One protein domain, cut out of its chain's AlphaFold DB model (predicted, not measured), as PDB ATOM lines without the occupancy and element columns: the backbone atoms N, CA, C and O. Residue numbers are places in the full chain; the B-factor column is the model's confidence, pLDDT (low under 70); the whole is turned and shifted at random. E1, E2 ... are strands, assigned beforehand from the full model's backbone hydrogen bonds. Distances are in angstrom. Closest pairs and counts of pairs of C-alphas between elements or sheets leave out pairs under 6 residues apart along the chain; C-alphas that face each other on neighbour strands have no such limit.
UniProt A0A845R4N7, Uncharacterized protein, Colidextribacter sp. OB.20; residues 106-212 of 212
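This is residues 106 to 212 of the 212 residues of an uncharacterized protein of Colidextribacter sp. OB.20 (UniProt A0A845R4N7). With little regular structure, two antiparallel sheets, E1-E7-E3-E4 and E2-E6-E5, come nearest at E1 and E2 and open like a V; residues 149 to 175 link E4 to E5. The 107 printed residues have no named helix and seven strands, E1 to E7, with 41 residues: all strand, compact, radius of gyration of the C-alphas 12.9 A, spans 37 by 28 by 23 A.

E1, residues 106 to 111, begins at C-alpha (10.027, 9.256, 1.611). E2 is 122 to 125, E3 132 to 140, 25.0 A long, E4 146 to 148, E5 176 to 180, E6 186 to 191. E7, 204 to 211, 23.1 A long, ends at (5.403, 5.163, 4.234).

Within hydrogen-bond range are N 108 and O 208 of E1 and E7, 2.8 A; N 134 and O 209 of E3 and E7, 2.9 A; N 147 and O 138 of hairpin E3-E4, 2.9 A; N 122 and O 189 of E2 and E6, 2.8 A; N 179 and O 188 of hairpin E5-E6, 2.9 A. The closest C-alphas of E1 and E2, Val 108 and Val 124, are 7.1 A apart.

The farthest C-alphas, Glu 143 and Ser 182, are 38.1 A apart. The printed part has no cut; links E4 to E5 and E6 to E7 are long. Residues 148 to 153 and 171 to 174 have pLDDT under 70.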
ATOM      1  N   GLU A 106       9.187   8.062   1.499       94.81
ATOM      2  CA  GLU A 106      10.027   9.256   1.611       94.81
ATOM      3  C   GLU A 106      11.156   9.006   2.610       94.81
ATOM      4  O   GLU A 106      10.922   8.417   3.668       94.81
ATOM      5  N   LEU A 107      12.357   9.489   2.286       92.75
ATOM      6  CA  LEU A 107      13.491   9.550   3.203       92.75
ATOM      7  C   LEU A 107      13.795  11.010   3.543       92.75
ATOM      8  O   LEU A 107      14.110  11.803   2.660       92.75
ATOM      9  N   VAL A 108      13.738  11.349   4.827       94.56
ATOM     10  CA  VAL A 108      14.101  12.670   5.349       94.56
ATOM     11  C   VAL A 108      15.289  12.512   6.279       94.56
ATOM     12  O   VAL A 108      15.280  11.654   7.154       94.56
ATOM     13  N   SER A 109      16.293  13.368   6.130       93.25
ATOM     14  CA  SER A 109      17.485  13.336   6.974       93.25
ATOM     15  C   SER A 109      17.725  14.673   7.653       93.25
ATOM     16  O   SER A 109      17.460  15.724   7.071       93.25
ATOM     17  N   TYR A 110      18.303  14.646   8.850       94.94
ATOM     18  CA  TYR A 110      18.826  15.846   9.507       94.94
ATOM     19  C   TYR A 110      20.110  15.535  10.278       94.94
ATOM     20  O   TYR A 110      20.379  14.387  10.624       94.94
ATOM     21  N   VAL A 111      20.901  16.573  10.554       95.69
ATOM     22  CA  VAL A 111      22.034  16.514  11.488       95.69
ATOM     23  C   VAL A 111      21.579  17.107  12.812       95.69
ATOM     24  O   VAL A 111      20.920  18.149  12.818       95.69
ATOM     25  N   GLY A 112      21.887  16.440  13.923       94.62
ATOM     26  CA  GLY A 112      21.454  16.913  15.235       94.62
ATOM     27  C   GLY A 112      22.071  18.259  15.632       94.62
ATOM     28  O   GLY A 112      23.058  18.716  15.060       94.62
ATOM     29  N   THR A 113      21.501  18.903  16.643       96.44
ATOM     30  CA  THR A 113      21.952  20.223  17.125       96.44
ATOM     31  C   THR A 113      22.688  20.169  18.462       96.44
ATOM     32  O   THR A 113      23.258  21.168  18.889       96.44
ATOM     33  N   GLY A 114      22.685  19.022  19.145       95.62
ATOM     34  CA  GLY A 114      23.265  18.847  20.480       95.62
ATOM     35  C   GLY A 114      22.415  19.396  21.621       95.62
ATOM     36  O   GLY A 114      22.922  19.561  22.726       95.62
ATOM     37  N   THR A 115      21.133  19.668  21.378       96.56
ATOM     38  CA  THR A 115      20.191  20.170  22.387       96.56
ATOM     39  C   THR A 115      19.101  19.142  22.697       96.56
ATOM     40  O   THR A 115      18.835  18.242  21.897       96.56
ATOM     41  N   ASN A 116      18.475  19.243  23.872       95.06
ATOM     42  CA  ASN A 116      17.346  18.390  24.243       95.06
ATOM     43  C   ASN A 116      16.354  19.070  25.191       95.06
ATOM     44  O   ASN A 116      16.586  20.176  25.690       95.06
ATOM     45  N   GLY A 117      15.249  18.372  25.441       95.00
ATOM     46  CA  GLY A 117      14.194  18.782  26.361       95.00
ATOM     47  C   GLY A 117      13.054  19.532  25.677       95.00
ATOM     48  O   GLY A 117      13.118  19.876  24.500       95.00
ATOM     49  N   VAL A 118      11.994  19.804  26.440       95.31
ATOM     50  CA  VAL A 118      10.728  20.369  25.929       95.31
ATOM     51  C   VAL A 118      10.890  21.716  25.215       95.31
ATOM     52  O   VAL A 118      10.150  22.009  24.281       95.31
ATOM     53  N   ASN A 119      11.888  22.508  25.618       96.94
ATOM     54  CA  ASN A 119      12.200  23.807  25.018       96.94
ATOM     55  C   ASN A 119      13.098  23.696  23.774       96.94
ATOM     56  O   ASN A 119      13.288  24.686  23.077       96.94
ATOM     57  N   ASN A 120      13.647  22.511  23.496       96.69
ATOM     58  CA  ASN A 120      14.510  22.241  22.349       96.69
ATOM     59  C   ASN A 120      14.080  20.944  21.640       96.69
ATOM     60  O   ASN A 120      14.864  19.990  21.599       96.69
ATOM     61  N   PRO A 121      12.839  20.849  21.127       96.31
ATOM     62  CA  PRO A 121      12.389  19.656  20.428       96.31
ATOM     63  C   PRO A 121      13.060  19.509  19.057       96.31
ATOM     64  O   PRO A 121      13.499  20.481  18.444       96.31
ATOM     65  N   THR A 122      13.080  18.280  18.559       95.31
ATOM     66  CA  THR A 122      13.507  17.918  17.204       95.31
ATOM     67  C   THR A 122      12.276  17.574  16.368       95.31
ATOM     68  O   THR A 122      11.273  17.095  16.901       95.31
ATOM     69  N   SER A 123      12.313  17.833  15.059       95.62
ATOM     70  CA  SER A 123      11.186  17.545  14.169       95.62
ATOM     71  C   SER A 123      11.619  17.140  12.767       95.62
ATOM     72  O   SER A 123      12.609  17.659  12.255       95.62
ATOM     73  N   VAL A 124      10.809  16.304  12.119       95.69
ATOM     74  CA  VAL A 124      10.900  15.992  10.685       95.69
ATOM     75  C   VAL A 124       9.535  16.174  10.030       95.69
ATOM     76  O   VAL A 124       8.511  15.879  10.647       95.69
ATOM     77  N   THR A 125       9.523  16.654   8.787       97.31
ATOM     78  CA  THR A 125       8.300  16.904   8.010       97.31
ATOM     79  C   THR A 125       8.346  16.128   6.705       97.31
ATOM     80  O   THR A 125       9.309  16.244   5.951       97.31
ATOM     81  N   PHE A 126       7.279  15.390   6.419       95.75
ATOM     82  CA  PHE A 126       7.113  14.624   5.186       95.75
ATOM     83  C   PHE A 126       6.154  15.338   4.216       95.75
ATOM     84  O   PHE A 126       5.269  16.079   4.648       95.75
ATOM     85  N   PRO A 127       6.252  15.113   2.892       94.75
ATOM     86  CA  PRO A 127       5.354  15.746   1.920       94.75
ATOM     87  C   PRO A 127       3.907  15.221   2.010       94.75
ATOM     88  O   PRO A 127       2.959  15.867   1.539       94.75
ATOM     89  N   PHE A 128       3.707  14.072   2.660       93.38
ATOM     90  CA  PHE A 128       2.425  13.406   2.864       93.38
ATOM     91  C   PHE A 128       2.229  12.996   4.330       93.38
ATOM     92  O   PHE A 128       3.199  12.866   5.062       93.38
ATOM     93  N   ALA A 129       0.977  12.759   4.738       93.94
ATOM     94  CA  ALA A 129       0.649  12.182   6.043       93.94
ATOM     95  C   ALA A 129       1.058  10.694   6.081       93.94
ATOM     96  O   ALA A 129       0.426   9.901   5.367       93.94
ATOM     97  N   PRO A 130       2.099  10.297   6.838       93.44
ATOM     98  CA  PRO A 130       2.565   8.916   6.858       93.44
ATOM     99  C   PRO A 130       1.580   8.004   7.596       93.44
ATOM    100  O   PRO A 130       0.911   8.416   8.546       93.44
ATOM    101  N   LYS A 131       1.519   6.737   7.188       92.06
ATOM    102  CA  LYS A 131       0.879   5.647   7.944       92.06
ATOM    103  C   LYS A 131       1.877   4.882   8.805       92.06
ATOM    104  O   LYS A 131       1.478   4.250   9.777       92.06
ATOM    105  N   ILE A 132       3.154   4.940   8.441       90.31
ATOM    106  CA  ILE A 132       4.274   4.359   9.178       90.31
ATOM    107  C   ILE A 132       5.439   5.346   9.095       90.31
ATOM    108  O   ILE A 132       5.707   5.888   8.021       90.31
ATOM    109  N   MET A 133       6.126   5.564  10.211       90.56
ATOM    110  CA  MET A 133       7.411   6.268  10.260       90.56
ATOM    111  C   MET A 133       8.451   5.381  10.938       90.56
ATOM    112  O   MET A 133       8.096   4.585  11.803       90.56
ATOM    113  N   CYS A 134       9.717   5.504  10.562       88.25
ATOM    114  CA  CYS A 134      10.807   4.766  11.190       88.25
ATOM    115  C   CYS A 134      12.094   5.585  11.153       88.25
ATOM    116  O   CYS A 134      12.465   6.091  10.093       88.25
ATOM    117  N   LEU A 135      12.794   5.687  12.282       87.50
ATOM    118  CA  LEU A 135      14.193   6.103  12.278       87.50
ATOM    119  C   LEU A 135      15.037   4.898  11.844       87.50
ATOM    120  O   LEU A 135      15.221   3.952  12.608       87.50
ATOM    121  N   THR A 136      15.541   4.911  10.613       84.88
ATOM    122  CA  THR A 136      16.166   3.722  10.016       84.88
ATOM    123  C   THR A 136      17.614   3.528  10.441       84.88
ATOM    124  O   THR A 136      18.058   2.403  10.673       84.88
ATOM    125  N   ASN A 137      18.374   4.614  10.509       83.50
ATOM    126  CA  ASN A 137      19.789   4.574  10.842       83.50
ATOM    127  C   ASN A 137      20.235   5.929  11.404       83.50
ATOM    128  O   ASN A 137      19.511   6.931  11.338       83.50
ATOM    129  N   TYR A 138      21.462   5.949  11.910       86.62
ATOM    130  CA  TYR A 138      22.219   7.181  12.019       86.62
ATOM    131  C   TYR A 138      23.662   6.960  11.561       86.62
ATOM    132  O   TYR A 138      24.250   5.893  11.732       86.62
ATOM    133  N   GLN A 139      24.257   7.997  10.988       87.50
ATOM    134  CA  GLN A 139      25.653   8.002  10.573       87.50
ATOM    135  C   GLN A 139      26.441   8.955  11.462       87.50
ATOM    136  O   GLN A 139      26.074  10.125  11.574       87.50
ATOM    137  N   ASN A 140      27.552   8.491  12.038       88.69
ATOM    138  CA  ASN A 140      28.522   9.395  12.647       88.69
ATOM    139  C   ASN A 140      29.299  10.094  11.523       88.69
ATOM    140  O   ASN A 140      30.096   9.476  10.816       88.69
ATOM    141  N   ILE A 141      29.059  11.391  11.346       86.88
ATOM    142  CA  ILE A 141      29.608  12.153  10.216       86.88
ATOM    143  C   ILE A 141      31.107  12.443  10.364       86.88
ATOM    144  O   ILE A 141      31.744  12.827   9.389       86.88
ATOM    145  N   ARG A 142      31.683  12.276  11.565       84.94
ATOM    146  CA  ARG A 142      33.124  12.468  11.807       84.94
ATOM    147  C   ARG A 142      33.929  11.219  11.476       84.94
ATOM    148  O   ARG A 142      35.033  11.322  10.959       84.94
ATOM    149  N   GLU A 143      33.369  10.056  11.783       83.06
ATOM    150  CA  GLU A 143      34.020   8.754  11.607       83.06
ATOM    151  C   GLU A 143      33.676   8.100  10.261       83.06
ATOM    152  O   GLU A 143      34.301   7.116   9.878       83.06
ATOM    153  N   GLY A 144      32.656   8.599   9.551       74.44
ATOM    154  CA  GLY A 144      32.130   7.970   8.335       74.44
ATOM    155  C   GLY A 144      31.425   6.630   8.589       74.44
ATOM    156  O   GLY A 144      30.969   5.990   7.642       74.44
ATOM    157  N   ALA A 145      31.311   6.214   9.854       75.88
ATOM    158  CA  ALA A 145      30.705   4.962  10.274       75.88
ATOM    159  C   ALA A 145      29.170   5.054  10.268       75.88
ATOM    160  O   ALA A 145      28.579   5.976  10.841       75.88
ATOM    161  N   ASN A 146      28.528   4.071   9.632       72.88
ATOM    162  CA  ASN A 146      27.077   3.909   9.634       72.88
ATOM    163  C   ASN A 146      26.670   2.957  10.756       72.88
ATOM    164  O   ASN A 146      27.170   1.834  10.826       72.88
ATOM    165  N   TYR A 147      25.731   3.388  11.590       72.38
ATOM    166  CA  TYR A 147      25.136   2.562  12.627       72.38
ATOM    167  C   TYR A 147      23.668   2.320  12.271       72.38
ATOM    168  O   TYR A 147      22.865   3.243  12.137       72.38
ATOM    169  N   THR A 148      23.312   1.053  12.080       63.72
ATOM    170  CA  THR A 148      21.910   0.640  11.983       63.72
ATOM    171  C   THR A 148      21.289   0.680  13.373       63.72
ATOM    172  O   THR A 148      21.925   0.240  14.332       63.72
ATOM    173  N   ASN A 149      20.045   1.141  13.500       62.53
ATOM    174  CA  ASN A 149      19.305   0.917  14.739       62.53
ATOM    175  C   ASN A 149      19.072  -0.595  14.877       62.53
ATOM    176  O   ASN A 149      18.399  -1.212  14.056       62.53
ATOM    177  N   TYR A 150      19.711  -1.211  15.873       51.12
ATOM    178  CA  TYR A 150      19.779  -2.670  16.030       51.12
ATOM    179  C   TYR A 150      18.460  -3.307  16.508       51.12
ATOM    180  O   TYR A 150      18.400  -4.527  16.661       51.12
ATOM    181  N   THR A 151      17.394  -2.528  16.734       52.38
ATOM    182  CA  THR A 151      16.131  -3.035  17.283       52.38
ATOM    183  C   THR A 151      14.904  -2.569  16.485       52.38
ATOM    184  O   THR A 151      14.808  -1.399  16.124       52.38
ATOM    185  N   PRO A 152      13.900  -3.441  16.256       49.34
ATOM    186  CA  PRO A 152      12.635  -3.103  15.583       49.34
ATOM    187  C   PRO A 152      11.715  -2.134  16.368       49.34
ATOM    188  O   PRO A 152      10.533  -2.023  16.060       49.34
ATOM    189  N   SER A 153      12.225  -1.430  17.382       54.69
ATOM    190  CA  SER A 153      11.468  -0.603  18.337       54.69
ATOM    191  C   SER A 153      11.129   0.812  17.859       54.69
ATOM    192  O   SER A 153      10.358   1.496  18.529       54.69
ATOM    193  N   ASP A 154      11.690   1.259  16.734       70.06
ATOM    194  CA  ASP A 154      11.584   2.659  16.292       70.06
ATOM    195  C   ASP A 154      10.595   2.847  15.125       70.06
ATOM    196  O   ASP A 154      10.554   3.902  14.491       70.06
ATOM    197  N   TRP A 155       9.771   1.826  14.859       80.00
ATOM    198  CA  TRP A 155       8.609   1.921  13.976       80.00
ATOM    199  C   TRP A 155       7.457   2.584  14.718       80.00
ATOM    200  O   TRP A 155       7.051   2.163  15.798       80.00
ATOM    201  N   ILE A 156       6.896   3.614  14.108       84.88
ATOM    202  CA  ILE A 156       5.911   4.481  14.733       84.88
ATOM    203  C   ILE A 156       4.657   4.409  13.894       84.88
ATOM    204  O   ILE A 156       4.686   4.683  12.693       84.88
ATOM    205  N   ASN A 157       3.550   4.067  14.547       88.12
ATOM    206  CA  ASN A 157       2.233   4.213  13.962       88.12
ATOM    207  C   ASN A 157       1.728   5.639  14.248       88.12
ATOM    208  O   ASN A 157       1.295   5.915  15.372       88.12
ATOM    209  N   PRO A 158       1.753   6.557  13.264       89.06
ATOM    210  CA  PRO A 158       1.432   7.962  13.483       89.06
ATOM    211  C   PRO A 158      -0.040   8.173  13.862       89.06
ATOM    212  O   PRO A 158      -0.395   9.248  14.328       89.06
ATOM    213  N   ILE A 159      -0.906   7.163  13.681       88.62
ATOM    214  CA  ILE A 159      -2.310   7.224  14.109       88.62
ATOM    215  C   ILE A 159      -2.469   7.272  15.633       88.62
ATOM    216  O   ILE A 159      -3.506   7.715  16.113       88.62
ATOM    217  N   LEU A 160      -1.465   6.804  16.380       89.06
ATOM    218  CA  LEU A 160      -1.473   6.801  17.844       89.06
ATOM    219  C   LEU A 160      -1.046   8.154  18.429       89.06
ATOM    220  O   LEU A 160      -1.273   8.407  19.612       89.06
ATOM    221  N   LEU A 161      -0.428   9.009  17.606       91.81
ATOM    222  CA  LEU A 161       0.006  10.345  17.991       91.81
ATOM    223  C   LEU A 161      -1.135  11.354  17.864       91.81
ATOM    224  O   LEU A 161      -1.962  11.298  16.952       91.81
ATOM    225  N   THR A 162      -1.120  12.332  18.758       95.44
ATOM    226  CA  THR A 162      -2.023  13.484  18.765       95.44
ATOM    227  C   THR A 162      -1.242  14.778  18.540       95.44
ATOM    228  O   THR A 162      -0.016  14.767  18.411       95.44
ATOM    229  N   THR A 163      -1.947  15.908  18.490       97.50
ATOM    230  CA  THR A 163      -1.332  17.242  18.420       97.50
ATOM    231  C   THR A 163      -0.690  17.695  19.730       97.50
ATOM    232  O   THR A 163       0.034  18.692  19.731       97.50
ATOM    233  N   ASP A 164      -0.899  16.949  20.815       97.06
ATOM    234  CA  ASP A 164      -0.291  17.176  22.122       97.06
ATOM    235  C   ASP A 164       0.835  16.171  22.383       97.06
ATOM    236  O   ASP A 164       0.845  15.061  21.848       97.06
ATOM    237  N   TYR A 165       1.814  16.561  23.205       94.75
ATOM    238  CA  TYR A 165       2.928  15.678  23.545       94.75
ATOM    239  C   TYR A 165       2.456  14.484  24.376       94.75
ATOM    240  O   TYR A 165       1.900  14.638  25.462       94.75
ATOM    241  N   GLN A 166       2.771  13.290  23.892       91.56
ATOM    242  CA  GLN A 166       2.497  12.017  24.541       91.56
ATOM    243  C   GLN A 166       3.808  11.270  24.790       91.56
ATOM    244  O   GLN A 166       4.738  11.327  23.985       91.56
ATOM    245  N   ARG A 167       3.886  10.569  25.919       87.94
ATOM    246  CA  ARG A 167       5.094   9.873  26.374       87.94
ATOM    247  C   ARG A 167       5.088   8.402  25.962       87.94
ATOM    248  O   ARG A 167       4.044   7.762  26.039       87.94
ATOM    249  N   GLY A 168       6.259   7.862  25.616       73.56
ATOM    250  CA  GLY A 168       6.466   6.416  25.425       73.56
ATOM    251  C   GLY A 168       5.885   5.845  24.127       73.56
ATOM    252  O   GLY A 168       5.607   4.654  24.055       73.56
ATOM    253  N   ILE A 169       5.659   6.700  23.122       73.00
ATOM    254  CA  ILE A 169       5.187   6.289  21.787       73.00
ATOM    255  C   ILE A 169       6.361   6.031  20.830       73.00
ATOM    256  O   ILE A 169       6.261   5.196  19.935       73.00
ATOM    257  N   LEU A 170       7.475   6.744  21.017       72.88
ATOM    258  CA  LEU A 170       8.722   6.528  20.291       72.88
ATOM    259  C   LEU A 170       9.623   5.689  21.197       72.88
ATOM    260  O   LEU A 170      10.076   6.216  22.212       72.88
ATOM    261  N   ASN A 171       9.872   4.425  20.837       66.06
ATOM    262  CA  ASN A 171      10.637   3.463  21.640       66.06
ATOM    263  C   ASN A 171       9.912   3.032  22.945       66.06
ATOM    264  O   ASN A 171       9.129   3.774  23.533       66.06
ATOM    265  N   SER A 172      10.177   1.816  23.433       58.97
ATOM    266  CA  SER A 172       9.699   1.335  24.743       58.97
ATOM    267  C   SER A 172      10.276   2.114  25.942       58.97
ATOM    268  O   SER A 172       9.887   1.862  27.081       58.97
ATOM    269  N   ASN A 173      11.200   3.054  25.710       61.84
ATOM    270  CA  ASN A 173      11.765   3.940  26.724       61.84
ATOM    271  C   ASN A 173      10.824   5.098  27.092       61.84
ATOM    272  O   ASN A 173      10.418   5.913  26.266       61.84
ATOM    273  N   ALA A 174      10.543   5.225  28.390       65.25
ATOM    274  CA  ALA A 174       9.579   6.172  28.948       65.25
ATOM    275  C   ALA A 174      10.009   7.657  28.914       65.25
ATOM    276  O   ALA A 174       9.318   8.487  29.502       65.25
ATOM    277  N   THR A 175      11.127   8.020  28.277       83.12
ATOM    278  CA  THR A 175      11.715   9.375  28.360       83.12
ATOM    279  C   THR A 175      11.558  10.216  27.099       83.12
ATOM    280  O   THR A 175      11.843  11.416  27.137       83.12
ATOM    281  N   ILE A 176      11.046   9.629  26.011       88.25
ATOM    282  CA  ILE A 176      10.735  10.349  24.776       88.25
ATOM    283  C   ILE A 176       9.265  10.774  24.767       88.25
ATOM    284  O   ILE A 176       8.346   9.978  24.994       88.25
ATOM    285  N   TRP A 177       9.063  12.053  24.474       91.69
ATOM    286  CA  TRP A 177       7.767  12.675  24.262       91.69
ATOM    287  C   TRP A 177       7.630  13.058  22.804       91.69
ATOM    288  O   TRP A 177       8.544  13.658  22.248       91.69
ATOM    289  N   ALA A 178       6.490  12.758  22.198       92.94
ATOM    290  CA  ALA A 178       6.251  13.036  20.792       92.94
ATOM    291  C   ALA A 178       4.832  13.515  20.529       92.94
ATOM    292  O   ALA A 178       3.910  13.214  21.283       92.94
ATOM    293  N   LYS A 179       4.675  14.256  19.439       95.12
ATOM    294  CA  LYS A 179       3.397  14.700  18.893       95.12
ATOM    295  C   LYS A 179       3.466  14.738  17.375       95.12
ATOM    296  O   LYS A 179       4.557  14.721  16.796       95.12
ATOM    297  N   ILE A 180       2.310  14.853  16.741       96.56
ATOM    298  CA  ILE A 180       2.201  15.046  15.300       96.56
ATOM    299  C   ILE A 180       1.409  16.312  14.980       96.56
ATOM    300  O   ILE A 180       0.488  16.680  15.703       96.56
ATOM    301  N   SER A 181       1.769  17.013  13.909       98.00
ATOM    302  CA  SER A 181       1.003  18.166  13.427       98.00
ATOM    303  C   SER A 181      -0.429  17.782  13.030       98.00
ATOM    304  O   SER A 181      -0.731  16.624  12.738       98.00
ATOM    305  N   SER A 182      -1.333  18.765  12.978       97.31
ATOM    306  CA  SER A 182      -2.746  18.557  12.617       97.31
ATOM    307  C   SER A 182      -2.943  18.013  11.197       97.31
ATOM    308  O   SER A 182      -3.867  17.238  10.958       97.31
ATOM    309  N   ASP A 183      -2.050  18.357  10.266       97.06
ATOM    310  CA  ASP A 183      -2.002  17.794   8.908       97.06
ATOM    311  C   ASP A 183      -1.344  16.402   8.845       97.06
ATOM    312  O   ASP A 183      -1.289  15.787   7.777       97.06
ATOM    313  N   ARG A 184      -0.883  15.896   9.998       96.00
ATOM    314  CA  ARG A 184      -0.251  14.591  10.215       96.00
ATOM    315  C   ARG A 184       1.084  14.416   9.483       96.00
ATOM    316  O   ARG A 184       1.501  13.282   9.263       96.00
ATOM    317  N   LYS A 185       1.739  15.505   9.069       96.25
ATOM    318  CA  LYS A 185       2.971  15.457   8.259       96.25
ATOM    319  C   LYS A 185       4.256  15.648   9.051       96.25
ATOM    320  O   LYS A 185       5.306  15.195   8.601       96.25
ATOM    321  N   THR A 186       4.187  16.322  10.193       97.31
ATOM    322  CA  THR A 186       5.358  16.689  10.987       97.31
ATOM    323  C   THR A 186       5.352  15.932  12.300       97.31
ATOM    324  O   THR A 186       4.497  16.171  13.153       97.31
ATOM    325  N   LEU A 187       6.330  15.047  12.481       95.06
ATOM    326  CA  LEU A 187       6.640  14.452  13.777       95.06
ATOM    327  C   LEU A 187       7.513  15.435  14.556       95.06
ATOM    328  O   LEU A 187       8.491  15.952  14.022       95.06
ATOM    329  N   THR A 188       7.177  15.690  15.816       95.94
ATOM    330  CA  THR A 188       8.000  16.493  16.730       95.94
ATOM    331  C   THR A 188       8.201  15.730  18.025       95.94
ATOM    332  O   THR A 188       7.232  15.206  18.573       95.94
ATOM    333  N   TRP A 189       9.429  15.677  18.530       93.94
ATOM    334  CA  TRP A 189       9.750  14.946  19.748       93.94
ATOM    335  C   TRP A 189      10.848  15.604  20.574       93.94
ATOM    336  O   TRP A 189      11.615  16.431  20.086       93.94
ATOM    337  N   TYR A 190      10.927  15.218  21.843       93.75
ATOM    338  CA  TYR A 190      12.042  15.554  22.716       93.75
ATOM    339  C   TYR A 190      12.305  14.446  23.741       93.75
ATOM    340  O   TYR A 190      11.424  13.637  24.029       93.75
ATOM    341  N   SER A 191      13.506  14.435  24.323       91.12
ATOM    342  CA  SER A 191      13.840  13.627  25.502       91.12
ATOM    343  C   SER A 191      14.240  14.517  26.672       91.12
ATOM    344  O   SER A 191      14.939  15.521  26.506       91.12
ATOM    345  N   THR A 192      13.821  14.133  27.876       90.69
ATOM    346  CA  THR A 192      14.244  14.790  29.120       90.69
ATOM    347  C   THR A 192      15.609  14.317  29.623       90.69
ATOM    348  O   THR A 192      16.125  14.912  30.560       90.69
ATOM    349  N   GLU A 193      16.198  13.271  29.036       90.69
ATOM    350  CA  GLU A 193      17.455  12.682  29.522       90.69
ATOM    351  C   GLU A 193      18.689  13.303  28.871       90.69
ATOM    352  O   GLU A 193      19.558  13.834  29.557       90.69
ATOM    353  N   SER A 194      18.795  13.232  27.543       91.19
ATOM    354  CA  SER A 194      19.950  13.763  26.813       91.19
ATOM    355  C   SER A 194      19.636  14.001  25.339       91.19
ATOM    356  O   SER A 194      18.695  13.430  24.781       91.19
ATOM    357  N   PHE A 195      20.480  14.792  24.671       90.69
ATOM    358  CA  PHE A 195      20.422  14.949  23.216       90.69
ATOM    359  C   PHE A 195      20.728  13.648  22.468       90.69
ATOM    360  O   PHE A 195      20.316  13.509  21.323       90.69
ATOM    361  N   MET A 196      21.420  12.680  23.080       88.12
ATOM    362  CA  MET A 196      21.668  11.380  22.447       88.12
ATOM    363  C   MET A 196      20.386  10.546  22.397       88.12
ATOM    364  O   MET A 196      20.043  10.033  21.337       88.12
ATOM    365  N   VAL A 197      19.641  10.484  23.508       86.38
ATOM    366  CA  VAL A 197      18.342   9.787  23.579       86.38
ATOM    367  C   VAL A 197      17.284  10.485  22.719       86.38
ATOM    368  O   VAL A 197      16.427   9.830  22.141       86.38
ATOM    369  N   GLN A 198      17.367  11.810  22.567       89.50
ATOM    370  CA  GLN A 198      16.521  12.562  21.635       89.50
ATOM    371  C   GLN A 198      16.880  12.328  20.156       89.50
ATOM    372  O   GLN A 198      16.228  12.890  19.283       89.50
ATOM    373  N   TRP A 199      17.918  11.548  19.843       89.62
ATOM    374  CA  TRP A 199      18.448  11.434  18.482       89.62
ATOM    375  C   TRP A 199      18.833  12.799  17.902       89.62
ATOM    376  O   TRP A 199      18.522  13.139  16.771       89.62
ATOM    377  N   ASN A 200      19.506  13.626  18.693       93.50
ATOM    378  CA  ASN A 200      19.852  14.995  18.328       93.50
ATOM    379  C   ASN A 200      21.344  15.303  18.534       93.50
ATOM    380  O   ASN A 200      21.725  16.453  18.725       93.50
ATOM    381  N   SER A 201      22.216  14.289  18.496       93.19
ATOM    382  CA  SER A 201      23.677  14.495  18.524       93.19
ATOM    383  C   SER A 201      24.177  15.291  17.306       93.19
ATOM    384  O   SER A 201      23.833  14.919  16.182       93.19
ATOM    385  N   PRO A 202      25.045  16.307  17.487       94.50
ATOM    386  CA  PRO A 202      25.557  17.132  16.393       94.50
ATOM    387  C   PRO A 202      26.609  16.430  15.534       94.50
ATOM    388  O   PRO A 202      27.000  16.929  14.483       94.50
ATOM    389  N   THR A 203      27.084  15.264  15.969       92.56
ATOM    390  CA  THR A 203      28.000  14.421  15.195       92.56
ATOM    391  C   THR A 203      27.272  13.374  14.366       92.56
ATOM    392  O   THR A 203      27.936  12.586  13.698       92.56
ATOM    393  N   ASN A 204      25.940  13.328  14.426       90.81
ATOM    394  CA  ASN A 204      25.164  12.281  13.783       90.81
ATOM    395  C   ASN A 204      24.174  12.874  12.777       90.81
ATOM    396  O   ASN A 204      23.440  13.813  13.096       90.81
ATOM    397  N   ARG A 205      24.132  12.279  11.583       92.06
ATOM    398  CA  ARG A 205      23.013  12.396  10.647       92.06
ATOM    399  C   ARG A 205      22.018  11.284  10.959       92.06
ATOM    400  O   ARG A 205      22.434  10.142  11.100       92.06
ATOM    401  N   TYR A 206      20.739  11.612  11.041       91.00
ATOM    402  CA  TYR A 206      19.647  10.676  11.293       91.00
ATOM    403  C   TYR A 206      18.778  10.578  10.049       91.00
ATOM    404  O   TYR A 206      18.383  11.618   9.520       91.00
ATOM    405  N   ASP A 207      18.468   9.357   9.613       91.00
ATOM    406  CA  ASP A 207      17.623   9.113   8.444       91.00
ATOM    407  C   ASP A 207      16.269   8.540   8.870       91.00
ATOM    408  O   ASP A 207      16.180   7.526   9.568       91.00
ATOM    409  N   TRP A 208      15.207   9.201   8.427       91.56
ATOM    410  CA  TRP A 208      13.821   8.862   8.698       91.56
ATOM    411  C   TRP A 208      13.124   8.390   7.434       91.56
ATOM    412  O   TRP A 208      13.110   9.089   6.426       91.56
ATOM    413  N   LEU A 209      12.476   7.238   7.523       91.94
ATOM    414  CA  LEU A 209      11.624   6.670   6.492       91.94
ATOM    415  C   LEU A 209      10.159   6.935   6.831       91.94
ATOM    416  O   LEU A 209       9.721   6.656   7.949       91.94
ATOM    417  N   ALA A 210       9.383   7.395   5.858       93.56
ATOM    418  CA  ALA A 210       7.931   7.462   5.942       93.56
ATOM    419  C   ALA A 210       7.284   6.652   4.826       93.56
ATOM    420  O   ALA A 210       7.733   6.689   3.683       93.56
ATOM    421  N   ILE A 211       6.198   5.959   5.167       92.12
ATOM    422  CA  ILE A 211       5.403   5.163   4.234       92.12
ATOM    423  C   ILE A 211       3.939   5.605   4.317       92.12
ATOM    424  O   ILE A 211       3.400   5.732   5.421       92.12
ATOM    425  N   LYS A 212       3.287   5.831   3.172       89.50
ATOM    426  CA  LYS A 212       1.842   6.113   3.055       89.50
ATOM    427  C   LYS A 212       1.115   5.051   2.236       89.50
ATOM    428  O   LYS A 212       1.698   4.603   1.227       89.50
TER     429      LYS A 212